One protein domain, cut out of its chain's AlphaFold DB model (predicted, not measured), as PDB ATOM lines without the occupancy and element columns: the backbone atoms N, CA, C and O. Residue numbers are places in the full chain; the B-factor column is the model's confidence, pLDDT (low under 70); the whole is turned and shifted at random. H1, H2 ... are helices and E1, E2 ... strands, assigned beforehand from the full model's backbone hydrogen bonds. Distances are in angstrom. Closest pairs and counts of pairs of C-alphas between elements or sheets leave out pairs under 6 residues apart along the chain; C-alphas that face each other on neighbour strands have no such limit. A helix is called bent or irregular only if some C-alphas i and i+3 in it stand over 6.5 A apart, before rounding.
ATOM      1  N   ILE A 333     191.660 292.097 270.427       95.12
ATOM      2  CA  ILE A 333     191.704 293.538 270.149       95.12
ATOM      3  C   ILE A 333     193.075 293.938 269.603       95.12
ATOM      4  O   ILE A 333     194.096 293.702 270.238       95.12
ATOM      5  N   LEU A 334     193.117 294.598 268.449       93.75
ATOM      6  CA  LEU A 334     194.335 295.152 267.859       93.75
ATOM      7  C   LEU A 334     194.399 296.668 268.093       93.75
ATOM      8  O   LEU A 334     193.548 297.427 267.625       93.75
ATOM      9  N   ILE A 335     195.450 297.117 268.783       93.50
ATOM     10  CA  ILE A 335     195.710 298.516 269.138       93.50
ATOM     11  C   ILE A 335     196.995 298.992 268.451       93.50
ATOM     12  O   ILE A 335     198.109 298.631 268.833       93.50
ATOM     13  N   THR A 336     196.853 299.851 267.436       90.19
ATOM     14  CA  THR A 336     197.989 300.375 266.649       90.19
ATOM     15  C   THR A 336     198.322 301.845 266.917       90.19
ATOM     16  O   THR A 336     199.061 302.450 266.139       90.19
ATOM     17  N   SER A 337     197.762 302.463 267.961       87.50
ATOM     18  CA  SER A 337     198.157 303.807 268.404       87.50
ATOM     19  C   SER A 337     197.724 304.096 269.851       87.50
ATOM     20  O   SER A 337     196.756 303.490 270.321       87.50
ATOM     21  N   PRO A 338     198.341 305.087 270.530       86.25
ATOM     22  CA  PRO A 338     197.886 305.545 271.843       86.25
ATOM     23  C   PRO A 338     196.483 306.168 271.822       86.25
ATOM     24  O   PRO A 338     195.837 306.253 272.855       86.25
ATOM     25  N   GLU A 339     196.001 306.622 270.661       86.88
ATOM     26  CA  GLU A 339     194.666 307.216 270.526       86.88
ATOM     27  C   GLU A 339     193.586 306.129 270.413       86.88
ATOM     28  O   GLU A 339     192.563 306.196 271.088       86.88
ATOM     29  N   GLY A 340     193.869 305.053 269.668       90.62
ATOM     30  CA  GLY A 340     193.038 303.845 269.676       90.62
ATOM     31  C   GLY A 340     193.020 303.172 271.052       90.62
ATOM     32  O   GLY A 340     191.967 302.732 271.499       90.62
ATOM     33  N   ALA A 341     194.152 303.175 271.769       91.88
ATOM     34  CA  ALA A 341     194.230 302.684 273.145       91.88
ATOM     35  C   ALA A 341     193.312 303.463 274.109       91.88
ATOM     36  O   ALA A 341     192.644 302.851 274.939       91.88
ATOM     37  N   LYS A 342     193.243 304.800 273.982       90.06
ATOM     38  CA  LYS A 342     192.365 305.650 274.811       90.06
ATOM     39  C   LYS A 342     190.895 305.390 274.526       90.06
ATOM     40  O   LYS A 342     190.118 305.251 275.462       90.06
ATOM     41  N   ILE A 343     190.530 305.291 273.248       91.94
ATOM     42  CA  ILE A 343     189.157 304.991 272.825       91.94
ATOM     43  C   ILE A 343     188.731 303.607 273.320       91.94
ATOM     44  O   ILE A 343     187.661 303.484 273.906       91.94
ATOM     45  N   TYR A 344     189.578 302.587 273.138       94.50
ATOM     46  CA  TYR A 344     189.301 301.243 273.641       94.50
ATOM     47  C   TYR A 344     189.094 301.257 275.157       94.50
ATOM     48  O   TYR A 344     188.034 300.857 275.620       94.50
ATOM     49  N   ARG A 345     190.045 301.816 275.919       92.88
ATOM     50  CA  ARG A 345     189.956 301.886 277.383       92.88
ATOM     51  C   ARG A 345     188.736 302.680 277.870       92.88
ATOM     52  O   ARG A 345     188.110 302.262 278.835       92.88
ATOM     53  N   PHE A 346     188.360 303.774 277.200       92.06
ATOM     54  CA  PHE A 346     187.112 304.497 277.482       92.06
ATOM     55  C   PHE A 346     185.887 303.586 277.316       92.06
ATOM     56  O   PHE A 346     185.052 303.531 278.215       92.06
ATOM     57  N   VAL A 347     185.807 302.829 276.215       92.75
ATOM     58  CA  VAL A 347     184.722 301.862 275.975       92.75
ATOM     59  C   VAL A 347     184.736 300.738 277.017       92.75
ATOM     60  O   VAL A 347     183.681 300.419 277.550       92.75
ATOM     61  N   THR A 348     185.903 300.196 277.387       92.50
ATOM     62  CA  THR A 348     186.044 299.197 278.464       92.50
ATOM     63  C   THR A 348     185.468 299.704 279.792       92.50
ATOM     64  O   THR A 348     184.707 298.997 280.443       92.50
ATOM     65  N   ILE A 349     185.782 300.943 280.181       91.12
ATOM     66  CA  ILE A 349     185.277 301.555 281.422       91.12
ATOM     67  C   ILE A 349     183.761 301.794 281.338       91.12
ATOM     68  O   ILE A 349     183.057 301.561 282.317       91.12
ATOM     69  N   LEU A 350     183.247 302.207 280.175       90.81
ATOM     70  CA  LEU A 350     181.814 302.427 279.958       90.81
ATOM     71  C   LEU A 350     181.004 301.116 280.008       90.81
ATOM     72  O   LEU A 350     179.902 301.103 280.547       90.81
ATOM     73  N   LEU A 351     181.564 300.012 279.499       90.62
ATOM     74  CA  LEU A 351     180.986 298.667 279.618       90.62
ATOM     75  C   LEU A 351     180.904 298.231 281.087       90.62
ATOM     76  O   LEU A 351     179.840 297.830 281.546       90.62
ATOM     77  N   ILE A 352     182.002 298.369 281.840       90.44
ATOM     78  CA  ILE A 352     182.048 298.006 283.266       90.44
ATOM     79  C   ILE A 352     181.057 298.851 284.081       90.44
ATOM     80  O   ILE A 352     180.363 298.307 284.935       90.44
ATOM     81  N   TYR A 353     180.933 300.154 283.792       89.12
ATOM     82  CA  TYR A 353     179.928 301.014 284.428       89.12
ATOM     83  C   TYR A 353     178.508 300.489 284.193       89.12
ATOM     84  O   TYR A 353     177.736 300.391 285.141       89.12
ATOM     85  N   ASN A 354     178.172 300.111 282.957       87.62
ATOM     86  CA  ASN A 354     176.845 299.588 282.637       87.62
ATOM     87  C   ASN A 354     176.563 298.216 283.263       87.62
ATOM     88  O   ASN A 354     175.429 297.989 283.668       87.62
ATOM     89  N   LEU A 355     177.559 297.331 283.379       86.44
ATOM     90  CA  LEU A 355     177.401 296.043 284.068       86.44
ATOM     91  C   LEU A 355     177.099 296.245 285.562       86.44
ATOM     92  O   LEU A 355     176.115 295.712 286.065       86.44
ATOM     93  N   ILE A 356     177.893 297.081 286.243       84.88
ATOM     94  CA  ILE A 356     177.681 297.431 287.659       84.88
ATOM     95  C   ILE A 356     176.323 298.120 287.848       84.88
ATOM     96  O   ILE A 356     175.599 297.836 288.799       84.88
ATOM     97  N   LYS A 357     175.962 299.032 286.939       80.25
ATOM     98  CA  LYS A 357     174.734 299.812 287.059       80.25
ATOM     99  C   LYS A 357     173.467 299.001 286.761       80.25
ATOM    100  O   LYS A 357     172.476 299.198 287.452       80.25
ATOM    101  N   GLY A 358     173.488 298.102 285.774       67.00
ATOM    102  CA  GLY A 358     172.339 297.240 285.471       67.00
ATOM    103  C   GLY A 358     171.959 296.356 286.659       67.00
ATOM    104  O   GLY A 358     170.785 296.253 286.990       67.00
ATOM    105  N   GLN A 359     172.958 295.823 287.370       57.56
ATOM    106  CA  GLN A 359     172.756 295.050 288.600       57.56
ATOM    107  C   GLN A 359     172.060 295.889 289.687       57.56
ATOM    108  O   GLN A 359     171.077 295.442 290.268       57.56
ATOM    109  N   ALA A 360     172.490 297.138 289.887       57.88
ATOM    110  CA  ALA A 360     171.884 298.056 290.858       57.88
ATOM    111  C   ALA A 360     170.476 298.573 290.476       57.88
ATOM    112  O   ALA A 360     169.794 299.141 291.324       57.88
ATOM    113  N   GLU A 361     170.033 298.411 289.222       55.84
ATOM    114  CA  GLU A 361     168.660 298.729 288.788       55.84
ATOM    115  C   GLU A 361     167.729 297.487 288.809       55.84
ATOM    116  O   GLU A 361     166.512 297.651 288.742       55.84
ATOM    117  N   ASP A 375     182.571 287.804 287.142       74.38
ATOM    118  CA  ASP A 375     182.909 287.034 285.950       74.38
ATOM    119  C   ASP A 375     182.605 287.826 284.669       74.38
ATOM    120  O   ASP A 375     183.462 287.888 283.786       74.38
ATOM    121  N   ALA A 376     181.487 288.561 284.609       81.75
ATOM    122  CA  ALA A 376     181.200 289.483 283.505       81.75
ATOM    123  C   ALA A 376     182.223 290.638 283.429       81.75
ATOM    124  O   ALA A 376     182.784 290.929 282.368       81.75
ATOM    125  N   VAL A 377     182.533 291.275 284.565       85.25
ATOM    126  CA  VAL A 377     183.548 292.349 284.640       85.25
ATOM    127  C   VAL A 377     184.956 291.813 284.334       85.25
ATOM    128  O   VAL A 377     185.747 292.474 283.656       85.25
ATOM    129  N   SER A 378     185.262 290.595 284.781       85.44
ATOM    130  CA  SER A 378     186.494 289.864 284.481       85.44
ATOM    131  C   SER A 378     186.610 289.563 282.990       85.44
ATOM    132  O   SER A 378     187.686 289.769 282.433       85.44
ATOM    133  N   GLU A 379     185.537 289.156 282.303       86.88
ATOM    134  CA  GLU A 379     185.585 288.936 280.854       86.88
ATOM    135  C   GLU A 379     185.884 290.241 280.093       86.88
ATOM    136  O   GLU A 379     186.783 290.250 279.246       86.88
ATOM    137  N   VAL A 380     185.254 291.368 280.466       89.56
ATOM    138  CA  VAL A 380     185.567 292.691 279.881       89.56
ATOM    139  C   VAL A 380     187.049 293.067 280.058       89.56
ATOM    140  O   VAL A 380     187.669 293.614 279.140       89.56
ATOM    141  N   LEU A 381     187.636 292.786 281.225       89.69
ATOM    142  CA  LEU A 381     189.043 293.087 281.523       89.69
ATOM    143  C   LEU A 381     190.029 292.125 280.836       89.69
ATOM    144  O   LEU A 381     191.154 292.526 280.513       89.69
ATOM    145  N   ASN A 382     189.614 290.877 280.602       89.56
ATOM    146  CA  ASN A 382     190.455 289.804 280.075       89.56
ATOM    147  C   ASN A 382     190.433 289.650 278.546       89.56
ATOM    148  O   ASN A 382     191.201 288.832 278.035       89.56
ATOM    149  N   PHE A 383     189.651 290.442 277.797       91.31
ATOM    150  CA  PHE A 383     189.732 290.483 276.327       91.31
ATOM    151  C   PHE A 383     191.196 290.619 275.843       91.31
ATOM    152  O   PHE A 383     191.836 291.623 276.162       91.31
ATOM    153  N   PRO A 384     191.750 289.659 275.070       92.81
ATOM    154  CA  PRO A 384     193.162 289.682 274.684       92.81
ATOM    155  C   PRO A 384     193.527 290.841 273.750       92.81
ATOM    156  O   PRO A 384     192.925 291.008 272.686       92.81
ATOM    157  N   ILE A 385     194.554 291.617 274.109       94.31
ATOM    158  CA  ILE A 385     195.000 292.806 273.366       94.31
ATOM    159  C   ILE A 385     196.378 292.591 272.723       94.31
ATOM    160  O   ILE A 385     197.391 292.371 273.388       94.31
ATOM    161  N   VAL A 386     196.424 292.771 271.406       93.56
ATOM    162  CA  VAL A 386     197.631 292.933 270.592       93.56
ATOM    163  C   VAL A 386     197.952 294.425 270.505       93.56
ATOM    164  O   VAL A 386     197.252 295.186 269.836       93.56
ATOM    165  N   SER A 387     199.024 294.861 271.166       93.69
ATOM    166  CA  SER A 387     199.416 296.275 271.239       93.69
ATOM    167  C   SER A 387     200.703 296.552 270.462       93.69
ATOM    168  O   SER A 387     201.663 295.792 270.531       93.69
ATOM    169  N   ILE A 388     200.764 297.664 269.723       88.25
ATOM    170  CA  ILE A 388     201.928 297.990 268.880       88.25
ATOM    171  C   ILE A 388     203.190 298.406 269.656       88.25
ATOM    172  O   ILE A 388     204.269 298.385 269.076       88.25
ATOM    173  N   GLY A 389     203.109 298.802 270.931       86.12
ATOM    174  CA  GLY A 389     204.301 299.214 271.686       86.12
ATOM    175  C   GLY A 389     204.034 300.049 272.937       86.12
ATOM    176  O   GLY A 389     202.909 300.476 273.187       86.12
ATOM    177  N   LYS A 390     205.108 300.338 273.690       83.75
ATOM    178  CA  LYS A 390     205.084 300.931 275.045       83.75
ATOM    179  C   LYS A 390     204.103 302.095 275.239       83.75
ATOM    180  O   LYS A 390     203.330 302.062 276.186       83.75
ATOM    181  N   SER A 391     204.066 303.083 274.341       82.19
ATOM    182  CA  SER A 391     203.159 304.244 274.462       82.19
ATOM    183  C   SER A 391     201.668 303.912 274.302       82.19
ATOM    184  O   SER A 391     200.830 304.763 274.574       82.19
ATOM    185  N   CYS A 392     201.328 302.713 273.827       88.06
ATOM    186  CA  CYS A 392     199.965 302.182 273.828       88.06
ATOM    187  C   CYS A 392     199.723 301.369 275.107       88.06
ATOM    188  O   CYS A 392     198.713 301.583 275.768       88.06
ATOM    189  N   ASN A 393     200.681 300.522 275.505       89.69
ATOM    190  CA  ASN A 393     200.615 299.745 276.749       89.69
ATOM    191  C   ASN A 393     200.435 300.666 277.967       89.69
ATOM    192  O   ASN A 393     199.540 300.428 278.760       89.69
ATOM    193  N   ALA A 394     201.170 301.781 278.044       86.44
ATOM    194  CA  ALA A 394     201.038 302.773 279.115       86.44
ATOM    195  C   ALA A 394     199.624 303.380 279.233       86.44
ATOM    196  O   ALA A 394     199.188 303.732 280.324       86.44
ATOM    197  N   VAL A 395     198.870 303.469 278.128       88.00
ATOM    198  CA  VAL A 395     197.453 303.869 278.167       88.00
ATOM    199  C   VAL A 395     196.589 302.732 278.706       88.00
ATOM    200  O   VAL A 395     195.740 302.956 279.564       88.00
ATOM    201  N   LEU A 396     196.798 301.514 278.201       90.56
ATOM    202  CA  LEU A 396     196.036 300.323 278.590       90.56
ATOM    203  C   LEU A 396     196.265 299.957 280.068       90.56
ATOM    204  O   LEU A 396     195.341 299.476 280.717       90.56
ATOM    205  N   ASN A 397     197.444 300.272 280.605       88.56
ATOM    206  CA  ASN A 397     197.858 300.089 281.996       88.56
ATOM    207  C   ASN A 397     197.488 301.242 282.947       88.56
ATOM    208  O   ASN A 397     197.592 301.070 284.158       88.56
ATOM    209  N   ASN A 398     197.070 302.404 282.420       83.81
ATOM    210  CA  ASN A 398     196.879 303.657 283.175       83.81
ATOM    211  C   ASN A 398     198.180 304.301 283.722       83.81
ATOM    212  O   ASN A 398     198.106 305.151 284.612       83.81
ATOM    213  N   ASP A 399     199.352 303.916 283.200       70.81
ATOM    214  CA  ASP A 399     200.681 304.206 283.776       70.81
ATOM    215  C   ASP A 399     201.016 305.713 283.864       70.81
ATOM    216  O   ASP A 399     201.761 306.115 284.753       70.81
ATOM    217  N   ASP A 400     200.481 306.561 282.970       54.53
ATOM    218  CA  ASP A 400     200.765 308.018 282.954       54.53
ATOM    219  C   ASP A 400     199.612 308.868 282.349       54.53
ATOM    220  O   ASP A 400     199.808 309.973 281.845       54.53
ATOM    221  N   THR A 401     198.373 308.350 282.329       52.56
ATOM    222  CA  THR A 401     197.268 308.886 281.491       52.56
ATOM    223  C   THR A 401     196.102 309.540 282.243       52.56
ATOM    224  O   THR A 401     195.063 309.823 281.639       52.56
ATOM    225  N   ARG A 402     196.251 309.819 283.545       55.53
ATOM    226  CA  ARG A 402     195.141 310.249 284.427       55.53
ATOM    227  C   ARG A 402     194.378 311.493 283.942       55.53
ATOM    228  O   ARG A 402     193.153 311.479 283.990       55.53
ATOM    229  N   GLY A 403     195.077 312.531 283.471       58.25
ATOM    230  CA  GLY A 403     194.454 313.724 282.868       58.25
ATOM    231  C   GLY A 403     194.065 313.531 281.396       58.25
ATOM    232  O   GLY A 403     193.026 313.994 280.944       58.25
ATOM    233  N   ASP A 404     194.854 312.751 280.659       65.38
ATOM    234  CA  ASP A 404     194.751 312.582 279.204       65.38
ATOM    235  C   ASP A 404     193.472 311.825 278.769       65.38
ATOM    236  O   ASP A 404     192.973 312.027 277.664       65.38
ATOM    237  N   LEU A 405     192.897 310.983 279.641       73.69
ATOM    238  CA  LEU A 405     191.536 310.435 279.482       73.69
ATOM    239  C   LEU A 405     190.446 311.346 280.074       73.69
ATOM    240  O   LEU A 405     189.344 311.404 279.530       73.69
ATOM    241  N   TYR A 406     190.748 312.070 281.154       71.19
ATOM    242  CA  TYR A 406     189.812 312.961 281.847       71.19
ATOM    243  C   TYR A 406     189.365 314.128 280.952       71.19
ATOM    244  O   TYR A 406     188.168 314.322 280.761       71.19
ATOM    245  N   ASP A 407     190.306 314.814 280.298       69.44
ATOM    246  CA  ASP A 407     190.035 315.906 279.346       69.44
ATOM    247  C   ASP A 407     189.207 315.446 278.130       69.44
ATOM    248  O   ASP A 407     188.507 316.233 277.488       69.44
ATOM    249  N   LYS A 408     189.284 314.153 277.788       75.75
ATOM    250  CA  LYS A 408     188.585 313.555 276.640       75.75
ATOM    251  C   LYS A 408     187.178 313.084 276.964       75.75
ATOM    252  O   LYS A 408     186.384 312.961 276.031       75.75
ATOM    253  N   PHE A 409     186.858 312.852 278.238       80.44
ATOM    254  CA  PHE A 409     185.557 312.349 278.684       80.44
ATOM    255  C   PHE A 409     184.400 313.131 278.048       80.44
ATOM    256  O   PHE A 409     183.584 312.554 277.336       80.44
ATOM    257  N   GLN A 410     184.425 314.463 278.163       79.81
ATOM    258  CA  GLN A 410     183.408 315.379 277.624       79.81
ATOM    259  C   GLN A 410     183.286 315.386 276.084       79.81
ATOM    260  O   GLN A 410     182.314 315.912 275.546       79.81
ATOM    261  N   SER A 411     184.264 314.830 275.359       77.12
ATOM    262  CA  SER A 411     184.196 314.639 273.899       77.12
ATOM    263  C   SER A 411     183.719 313.242 273.497       77.12
ATOM    264  O   SER A 411     183.202 313.087 272.399       77.12
ATOM    265  N   LEU A 412     183.914 312.234 274.353       81.31
ATOM    266  CA  LEU A 412     183.576 310.835 274.068       81.31
ATOM    267  C   LEU A 412     182.191 310.454 274.609       81.31
ATOM    268  O   LEU A 412     181.426 309.807 273.903       81.31
ATOM    269  N   VAL A 413     181.817 310.913 275.810       82.38
ATOM    270  CA  VAL A 413     180.505 310.620 276.427       82.38
ATOM    271  C   VAL A 413     179.331 311.211 275.633       82.38
ATOM    272  O   VAL A 413     178.245 310.642 275.618       82.38
ATOM    273  N   LYS A 414     179.559 312.294 274.876       81.81
ATOM    274  CA  LYS A 414     178.555 312.890 273.974       81.81
ATOM    275  C   LYS A 414     178.122 311.957 272.842       81.81
ATOM    276  O   LYS A 414     177.022 312.108 272.325       81.81
ATOM    277  N   GLU A 415     178.945 310.969 272.494       79.00
ATOM    278  CA  GLU A 415     178.593 309.927 271.522       79.00
ATOM    279  C   GLU A 415     177.706 308.822 272.133       79.00
ATOM    280  O   GLU A 415     177.227 307.941 271.414       79.00
ATOM    281  N   PHE A 416     177.460 308.887 273.445       79.94
ATOM    282  CA  PHE A 416     176.710 307.929 274.252       79.94
ATOM    283  C   PHE A 416     175.614 308.628 275.090       79.94
ATOM    284  O   PHE A 416     175.574 308.465 276.307       79.94
ATOM    285  N   PRO A 417     174.673 309.381 274.481       70.31
ATOM    286  CA  PRO A 417     173.719 310.236 275.208       70.31
ATOM    287  C   PRO A 417     172.750 309.491 276.147       70.31
ATOM    288  O   PRO A 417     172.110 310.119 276.983       70.31
ATOM    289  N   LYS A 418     172.640 308.159 276.040       76.50
ATOM    290  CA  LYS A 418     171.868 307.320 276.976       76.50
ATOM    291  C   LYS A 418     172.591 307.060 278.311       76.50
ATOM    292  O   LYS A 418     171.960 306.605 279.259       76.50
ATOM    293  N   PHE A 419     173.897 307.315 278.394       76.06
ATOM    294  CA  PHE A 419     174.744 306.921 279.519       76.06
ATOM    295  C   PHE A 419     174.887 308.088 280.500       76.06
ATOM    296  O   PHE A 419     175.665 309.012 280.272       76.06
ATOM    297  N   LYS A 420     174.154 308.032 281.618       79.62
ATOM    298  CA  LYS A 420     174.157 309.060 282.678       79.62
ATOM    299  C   LYS A 420     175.395 309.003 283.599       79.62
ATOM    300  O   LYS A 420     175.285 309.323 284.776       79.62
ATOM    301  N   ILE A 421     176.552 308.593 283.075       84.25
ATOM    302  CA  ILE A 421     177.818 308.566 283.819       84.25
ATOM    303  C   ILE A 421     178.388 309.981 283.952       84.25
ATOM    304  O   ILE A 421     178.426 310.733 282.976       84.25
ATOM    305  N   ASN A 422     178.870 310.340 285.140       86.50
ATOM    306  CA  ASN A 422     179.521 311.630 285.374       86.50
ATOM    307  C   ASN A 422     181.066 311.541 285.297       86.50
ATOM    308  O   ASN A 422     181.670 310.467 285.331       86.50
ATOM    309  N   GLN A 423     181.739 312.688 285.161       85.06
ATOM    310  CA  GLN A 423     183.191 312.735 284.927       85.06
ATOM    311  C   GLN A 423     184.032 312.288 286.143       85.06
ATOM    312  O   GLN A 423     185.161 311.821 285.969       85.06
ATOM    313  N   GLN A 424     183.501 312.408 287.364       85.38
ATOM    314  CA  GLN A 424     184.131 311.919 288.593       85.38
ATOM    315  C   GLN A 424     183.952 310.400 288.734       85.38
ATOM    316  O   GLN A 424     184.946 309.706 288.942       85.38
ATOM    317  N   GLU A 425     182.738 309.879 288.506       86.12
ATOM    318  CA  GLU A 425     182.439 308.433 288.442       86.12
ATOM    319  C   GLU A 425     183.358 307.717 287.445       86.12
ATOM    320  O   GLU A 425     184.064 306.773 287.802       86.12
ATOM    321  N   PHE A 426     183.429 308.216 286.204       88.06
ATOM    322  CA  PHE A 426     184.315 307.671 285.172       88.06
ATOM    323  C   PHE A 426     185.786 307.682 285.610       88.06
ATOM    324  O   PHE A 426     186.526 306.735 285.350       88.06
ATOM    325  N   HIS A 427     186.231 308.742 286.289       84.94
ATOM    326  CA  HIS A 427     187.607 308.846 286.767       84.94
ATOM    327  C   HIS A 427     187.898 307.911 287.956       84.94
ATOM    328  O   HIS A 427     189.014 307.398 288.064       84.94
ATOM    329  N   GLN A 428     186.915 307.650 288.820       85.56
ATOM    330  CA  GLN A 428     187.001 306.666 289.902       85.56
ATOM    331  C   GLN A 428     187.040 305.236 289.348       85.56
ATOM    332  O   GLN A 428     187.926 304.468 289.719       85.56
ATOM    333  N   LEU A 429     186.187 304.906 288.377       87.06
ATOM    334  CA  LEU A 429     186.204 303.603 287.708       87.06
ATOM    335  C   LEU A 429     187.480 303.404 286.862       87.06
ATOM    336  O   LEU A 429     188.080 302.332 286.864       87.06
ATOM    337  N   ASN A 430     188.006 304.465 286.236       86.94
ATOM    338  CA  ASN A 430     189.327 304.434 285.600       86.94
ATOM    339  C   ASN A 430     190.481 304.205 286.600       86.94
ATOM    340  O   ASN A 430     191.569 303.840 286.160       86.94
ATOM    341  N   LYS A 431     190.306 304.436 287.911       83.81
ATOM    342  CA  LYS A 431     191.323 304.121 288.938       83.81
ATOM    343  C   LYS A 431     191.258 302.666 289.405       83.81
ATOM    344  O   LYS A 431     192.310 302.107 289.710       83.81
ATOM    345  N   THR A 432     190.069 302.063 289.482       84.62
ATOM    346  CA  THR A 432     189.919 300.650 289.882       84.62
ATOM    347  C   THR A 432     190.377 299.711 288.767       84.62
ATOM    348  O   THR A 432     191.105 298.755 289.032       84.62
ATOM    349  N   VAL A 433     190.065 300.040 287.508       85.31
ATOM    350  CA  VAL A 433     190.664 299.401 286.328       85.31
ATOM    351  C   VAL A 433     192.158 299.743 286.282       85.31
ATOM    352  O   VAL A 433     192.545 300.833 285.861       85.31
ATOM    353  N   LYS A 434     193.023 298.815 286.706       79.69
ATOM    354  CA  LYS A 434     194.486 298.965 286.611       79.69
ATOM    355  C   LYS A 434     194.949 298.669 285.179       79.69
ATOM    356  O   LYS A 434     194.826 299.529 284.308       79.69
ATOM    357  N   SER A 435     195.415 297.451 284.920       87.06
ATOM    358  CA  SER A 435     195.872 296.971 283.613       87.06
ATOM    359  C   SER A 435     194.799 296.203 282.845       87.06
ATOM    360  O   SER A 435     194.008 295.479 283.445       87.06
ATOM    361  N   LEU A 436     194.833 296.309 281.517       92.19
ATOM    362  CA  LEU A 436     194.047 295.489 280.587       92.19
ATOM    363  C   LEU A 436     194.929 294.386 279.974       92.19
ATOM    364  O   LEU A 436     196.146 294.556 279.887       92.19
ATOM    365  N   ASN A 437     194.337 293.266 279.545       92.56
ATOM    366  CA  ASN A 437     195.070 292.055 279.143       92.56
ATOM    367  C   ASN A 437     195.878 292.190 277.827       92.56
ATOM    368  O   ASN A 437     195.432 291.781 276.754       92.56
ATOM    369  N   VAL A 438     197.090 292.752 277.885       92.38
ATOM    370  CA  VAL A 438     198.011 292.840 276.733       92.38
ATOM    371  C   VAL A 438     198.795 291.536 276.554       92.38
ATOM    372  O   VAL A 438     199.859 291.352 277.141       92.38
ATOM    373  N   VAL A 439     198.295 290.657 275.682       91.50
ATOM    374  CA  VAL A 439     198.896 289.342 275.378       91.50
ATOM    375  C   VAL A 439     200.055 289.396 274.378       91.50
ATOM    376  O   VAL A 439     200.846 288.458 274.301       91.50
ATOM    377  N   PHE A 440     200.173 290.473 273.591       91.19
ATOM    378  CA  PHE A 440     201.253 290.621 272.612       91.19
ATOM    379  C   PHE A 440     201.739 292.067 272.481       91.19
ATOM    380  O   PHE A 440     200.952 293.017 272.437       91.19
ATOM    381  N   THR A 441     203.056 292.244 272.368       91.19
ATOM    382  CA  THR A 441     203.705 293.509 271.996       91.19
ATOM    383  C   THR A 441     204.993 293.207 271.214       91.19
ATOM    384  O   THR A 441     205.787 292.393 271.681       91.19
ATOM    385  N   PRO A 442     205.226 293.829 270.042       87.88
ATOM    386  CA  PRO A 442     206.351 293.503 269.168       87.88
ATOM    387  C   PRO A 442     207.669 294.124 269.647       87.88
ATOM    388  O   PRO A 442     207.686 295.144 270.342       87.88
ATOM    389  N   SER A 443     208.790 293.582 269.166       84.94
ATOM    390  CA  SER A 443     210.152 294.044 269.481       84.94
ATOM    391  C   SER A 443     210.421 295.502 269.075       84.94
ATOM    392  O   SER A 443     211.302 296.164 269.631       84.94
ATOM    393  N   LYS A 444     209.666 296.021 268.096       80.38
ATOM    394  CA  LYS A 444     209.731 297.404 267.609       80.38
ATOM    395  C   LYS A 444     208.335 297.936 267.311       80.38
ATOM    396  O   LYS A 444     207.573 297.306 266.579       80.38
ATOM    397  N   ALA A 445     208.062 299.162 267.755       79.56
ATOM    398  CA  ALA A 445     206.770 299.826 267.593       79.56
ATOM    399  C   ALA A 445     206.502 300.336 266.162       79.56
ATOM    400  O   ALA A 445     206.486 301.535 265.894       79.56
ATOM    401  N   ASN A 446     206.302 299.413 265.219       78.62
ATOM    402  CA  ASN A 446     205.878 299.708 263.852       78.62
ATOM    403  C   ASN A 446     204.995 298.581 263.286       78.62
ATOM    404  O   ASN A 446     205.101 297.425 263.692       78.62
ATOM    405  N   SER A 447     204.139 298.906 262.313       78.25
ATOM    406  CA  SER A 447     203.138 297.975 261.774       78.25
ATOM    407  C   SER A 447     203.704 296.821 260.942       78.25
ATOM    408  O   SER A 447     202.993 295.842 260.735       78.25
ATOM    409  N   VAL A 448     204.945 296.920 260.449       80.00
ATOM    410  CA  VAL A 448     205.590 295.834 259.690       80.00
ATOM    411  C   VAL A 448     206.087 294.766 260.658       80.00
ATOM    412  O   VAL A 448     205.723 293.603 260.528       80.00
ATOM    413  N   THR A 449     206.846 295.171 261.681       83.31
ATOM    414  CA  THR A 449     207.287 294.272 262.756       83.31
ATOM    415  C   THR A 449     206.095 293.673 263.503       83.31
ATOM    416  O   THR A 449     206.072 292.462 263.685       83.31
ATOM    417  N   LEU A 450     205.066 294.472 263.830       86.50
ATOM    418  CA  LEU A 450     203.848 293.958 264.468       86.50
ATOM    419  C   LEU A 450     203.189 292.843 263.646       86.50
ATOM    420  O   LEU A 450     202.837 291.819 264.215       86.50
ATOM    421  N   ARG A 451     203.041 293.007 262.320       84.94
ATOM    422  CA  ARG A 451     202.442 291.961 261.474       84.94
ATOM    423  C   ARG A 451     203.328 290.718 261.413       84.94
ATOM    424  O   ARG A 451     202.827 289.612 261.581       84.94
ATOM    425  N   ASN A 452     204.624 290.899 261.177       84.81
ATOM    426  CA  ASN A 452     205.546 289.785 260.971       84.81
ATOM    427  C   ASN A 452     205.720 288.941 262.242       84.81
ATOM    428  O   ASN A 452     205.676 287.717 262.167       84.81
ATOM    429  N   GLU A 453     205.884 289.576 263.405       89.12
ATOM    430  CA  GLU A 453     206.080 288.868 264.674       89.12
ATOM    431  C   GLU A 453     204.771 288.249 265.198       89.12
ATOM    432  O   GLU A 453     204.815 287.156 265.759       89.12
ATOM    433  N   LEU A 454     203.609 288.871 264.952       87.19
ATOM    434  CA  LEU A 454     202.303 288.279 265.276       87.19
ATOM    435  C   LEU A 454     202.032 287.014 264.445       87.19
ATOM    436  O   LEU A 454     201.623 285.997 264.996       87.19
ATOM    437  N   ILE A 455     202.314 287.049 263.135       85.19
ATOM    438  CA  ILE A 455     202.179 285.872 262.258       85.19
ATOM    439  C   ILE A 455     203.190 284.780 262.649       85.19
ATOM    440  O   ILE A 455     202.832 283.607 262.675       85.19
ATOM    441  N   ALA A 456     204.423 285.140 263.020       85.62
ATOM    442  CA  ALA A 456     205.422 284.171 263.481       85.62
ATOM    443  C   ALA A 456     205.031 283.463 264.796       85.62
ATOM    444  O   ALA A 456     205.426 282.321 265.010       85.62
ATOM    445  N   ASN A 457     204.239 284.111 265.658       84.00
ATOM    446  CA  ASN A 457     203.744 283.535 266.915       84.00
ATOM    447  C   ASN A 457     202.320 282.952 266.812       84.00
ATOM    448  O   ASN A 457     201.776 282.500 267.817       84.00
ATOM    449  N   LEU A 458     201.705 282.918 265.624       82.06
ATOM    450  CA  LEU A 458     200.307 282.506 265.437       82.06
ATOM    451  C   LEU A 458     200.017 281.105 266.008       82.06
ATOM    452  O   LEU A 458     199.094 280.928 266.799       82.06
ATOM    453  N   GLU A 459     200.856 280.121 265.672       76.88
ATOM    454  CA  GLU A 459     200.727 278.736 266.154       76.88
ATOM    455  C   GLU A 459     201.126 278.559 267.627       76.88
ATOM    456  O   GLU A 459     200.873 277.512 268.220       76.88
ATOM    457  N   LYS A 460     201.747 279.567 268.252       81.62
ATOM    458  CA  LYS A 460     201.891 279.625 269.711       81.62
ATOM    459  C   LYS A 460     200.566 280.090 270.325       81.62
ATOM    460  O   LYS A 460     199.965 279.349 271.096       81.62
ATOM    461  N   HIS A 461     200.058 281.242 269.886       80.50
ATOM    462  CA  HIS A 461     198.818 281.826 270.402       80.50
ATOM    463  C   HIS A 461     197.583 280.926 270.237       80.50
ATOM    464  O   HIS A 461     196.761 280.861 271.148       80.50
ATOM    465  N   LYS A 462     197.475 280.179 269.126       76.31
ATOM    466  CA  LYS A 462     196.421 279.168 268.930       76.31
ATOM    467  C   LYS A 462     196.472 278.045 269.970       76.31
ATOM    468  O   LYS A 462     195.435 277.678 270.510       76.31
ATOM    469  N   ARG A 463     197.664 277.493 270.246       75.00
ATOM    470  CA  ARG A 463     197.848 276.377 271.196       75.00
ATOM    471  C   ARG A 463     197.670 276.806 272.650       75.00
ATOM    472  O   ARG A 463     197.168 276.031 273.448       75.00
ATOM    473  N   GLU A 464     198.056 278.035 272.977       78.19
ATOM    474  CA  GLU A 464     197.890 278.613 274.317       78.19
ATOM    475  C   GLU A 464     196.487 279.201 274.554       78.19
ATOM    476  O   GLU A 464     196.188 279.635 275.662       78.19
ATOM    477  N   GLY A 465     195.641 279.292 273.519       69.88
ATOM    478  CA  GLY A 465     194.340 279.971 273.579       69.88
ATOM    479  C   GLY A 465     194.418 281.493 273.789       69.88
ATOM    480  O   GLY A 465     193.383 282.142 273.931       69.88
ATOM    481  N   THR A 466     195.622 282.079 273.794       77.75
ATOM    482  CA  THR A 466     195.876 283.471 274.212       77.75
ATOM    483  C   THR A 466     195.415 284.528 273.211       77.75
ATOM    484  O   THR A 466     195.422 285.711 273.543       77.75
ATOM    485  N   LEU A 467     195.004 284.146 271.997       82.69
ATOM    486  CA  LEU A 467     194.471 285.069 270.996       82.69
ATOM    487  C   LEU A 467     193.439 284.386 270.095       82.69
ATOM    488  O   LEU A 467     193.701 283.316 269.547       82.69
ATOM    489  N   ASN A 468     192.317 285.058 269.836       81.88
ATOM    490  CA  ASN A 468     191.425 284.683 268.746       81.88
ATOM    491  C   ASN A 468     191.929 285.296 267.430       81.88
ATOM    492  O   ASN A 468     191.727 286.478 267.157       81.88
ATOM    493  N   THR A 469     192.586 284.480 266.606       75.56
ATOM    494  CA  THR A 469     193.125 284.879 265.293       75.56
ATOM    495  C   THR A 469     192.053 285.053 264.208       75.56
ATOM    496  O   THR A 469     192.331 285.612 263.146       75.56
ATOM    497  N   GLU A 470     190.832 284.585 264.469       75.81
ATOM    498  CA  GLU A 470     189.692 284.564 263.544       75.81
ATOM    499  C   GLU A 470     188.696 285.713 263.795       75.81
ATOM    500  O   GLU A 470     187.840 285.982 262.954       75.81
ATOM    501  N   ASN A 471     188.828 286.433 264.915       84.19
ATOM    502  CA  ASN A 471     187.988 287.576 265.274       84.19
ATOM    503  C   ASN A 471     188.800 288.682 265.975       84.19
ATOM    504  O   ASN A 471     188.642 288.934 267.174       84.19
ATOM    505  N   ILE A 472     189.692 289.341 265.226       89.56
ATOM    506  CA  ILE A 472     190.488 290.470 265.725       89.56
ATOM    507  C   ILE A 472     189.809 291.799 265.369       89.56
ATOM    508  O   ILE A 472     189.781 292.200 264.206       89.56
ATOM    509  N   ILE A 473     189.337 292.545 266.366       92.81
ATOM    510  CA  ILE A 473     188.827 293.911 266.199       92.81
ATOM    511  C   ILE A 473     189.983 294.907 266.240       92.81
ATOM    512  O   ILE A 473     190.633 295.089 267.266       92.81
ATOM    513  N   TRP A 474     190.221 295.614 265.138       93.12
ATOM    514  CA  TRP A 474     191.215 296.682 265.071       93.12
ATOM    515  C   TRP A 474     190.577 298.051 265.324       93.12
ATOM    516  O   TRP A 474     189.858 298.576 264.471       93.12
ATOM    517  N   VAL A 475     190.911 298.654 266.471       93.88
ATOM    518  CA  VAL A 475     190.535 300.032 266.829       93.88
ATOM    519  C   VAL A 475     191.422 300.998 266.041       93.88
ATOM    520  O   VAL A 475     192.544 301.341 266.434       93.88
ATOM    521  N   ALA A 476     190.945 301.380 264.860       89.12
ATOM    522  CA  ALA A 476     191.737 302.010 263.815       89.12
ATOM    523  C   ALA A 476     191.434 303.503 263.650       89.12
ATOM    524  O   ALA A 476     190.330 303.979 263.916       89.12
ATOM    525  N   SER A 477     192.410 304.233 263.100       85.94
ATOM    526  CA  SER A 477     192.136 305.546 262.514       85.94
ATOM    527  C   SER A 477     191.636 305.412 261.079       85.94
ATOM    528  O   SER A 477     192.254 304.674 260.316       85.94
ATOM    529  N   SER A 478     190.642 306.190 260.657       79.56
ATOM    530  CA  SER A 478     190.131 306.229 259.273       79.56
ATOM    531  C   SER A 478     191.225 306.433 258.224       79.56
ATOM    532  O   SER A 478     191.222 305.787 257.179       79.56
TER     533      SER A 478
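AT A GLANCE: This is residues 333 to 361 and 375 to 478 of the 656 residues of the protein "Uroporphyrinogen-III synthase" of Plasmodium coatneyi (UniProt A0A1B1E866). A small twisted sheet of four short strands stands between two helical parts. From one face rises the long helix H1, reaching well beyond the sheet, with H2, H3 and H5 packed on it and H4 on H5; at the opposite end of the domain sit H6 and H7. The printed part has 133 residues, seven named helices and four named strands, in the order E1 H1 H2 E2 H3 H4 H5 E3 H6 H7 E4, of mixed class. The sheet, E3 E2 E1 E4, is parallel. The whole is compact, with a radius of gyration of the C-alphas of 15.5 A, and elongated, spanning 45 by 29 by 26 A.

HOW THE PARTS SIT: Start at E1, residues 333 to 335, an inner strand with parallel neighbours E2, residues 385 to 387, and E4, residues 472 to 477; E3, residues 438 to 440, is E2's other parallel neighbour. Within hydrogen-bond range are N 334 and O 473 at 2.8 A, N 335 and O 386 at 2.8 A, and N 439 and O 385 at 3.0 A. From edge to edge the strands' lines turn by 98 degrees. H1, residues 338 to 361, is the hub and is on the sheet at a height of 15.1 A, giving two layers, a sheet with a helix on one face. Its residues 348 to 355 touch H2, residues 375 to 382, opposite ways at a shallow tilt of 4 degrees; the closest C-alphas, Ile 352 and Val 377, are 6.0 A apart. Its residues 338 to 345 touch H3, residues 390 to 396, closest at C-alphas 338 and 392, 4.4 A. Its residues 349 to 353 touch H5, residues 423 to 432, about perpendicular at 83 degrees, closest at C-alphas 349 and 430, 6.5 A. H4, residues 402 to 415, is only just irregular, C-alphas 407 and 410 being 6.9 A apart; its residues 406 to 410 touch H5, closest at C-alphas 409 and 423, 6.7 A. E2, H3 H4 H5 and E3 form a strand-helix-strand unit, parallel neighbour strands with helices between. H6, residues 447 to 456, only grazes the sheet and meets H7, residues 458 to 464, only through their link; E3, H6 H7 and E4 form a split unit, with E2 and E1 between its strands and a right-handed crossover. Every O i to N i+4 pair is within hydrogen-bond range in H1, H2, H5 and H6; H3 and H7 have 2 of 3, and H4 has 4 of 10, beside 6 of 11 O i to N i+3 pairs.

IN THESE COORDINATES: Find C-alpha 333 at (191.704, 293.538, 270.149), where E1 begins. H1 runs 34.5 A from C-alpha 338 to C-alpha 361 at (168.660, 298.729, 288.788). H4 measures 21.0 A, and E4 runs 15.5 A to C-alpha 477 at (192.136, 305.546, 262.514).

THE WHOLE: The C-alphas of Glu 361 and Val 448 are farthest apart, 47.1 A. Residues 362 to 374 are not printed; C-alphas 361 and 375 stand 18.7 A apart across this cut. Of the links printed whole, none is long. Confidence is under 70 at residues 358 to 361, 400 to 404, 407 and 465.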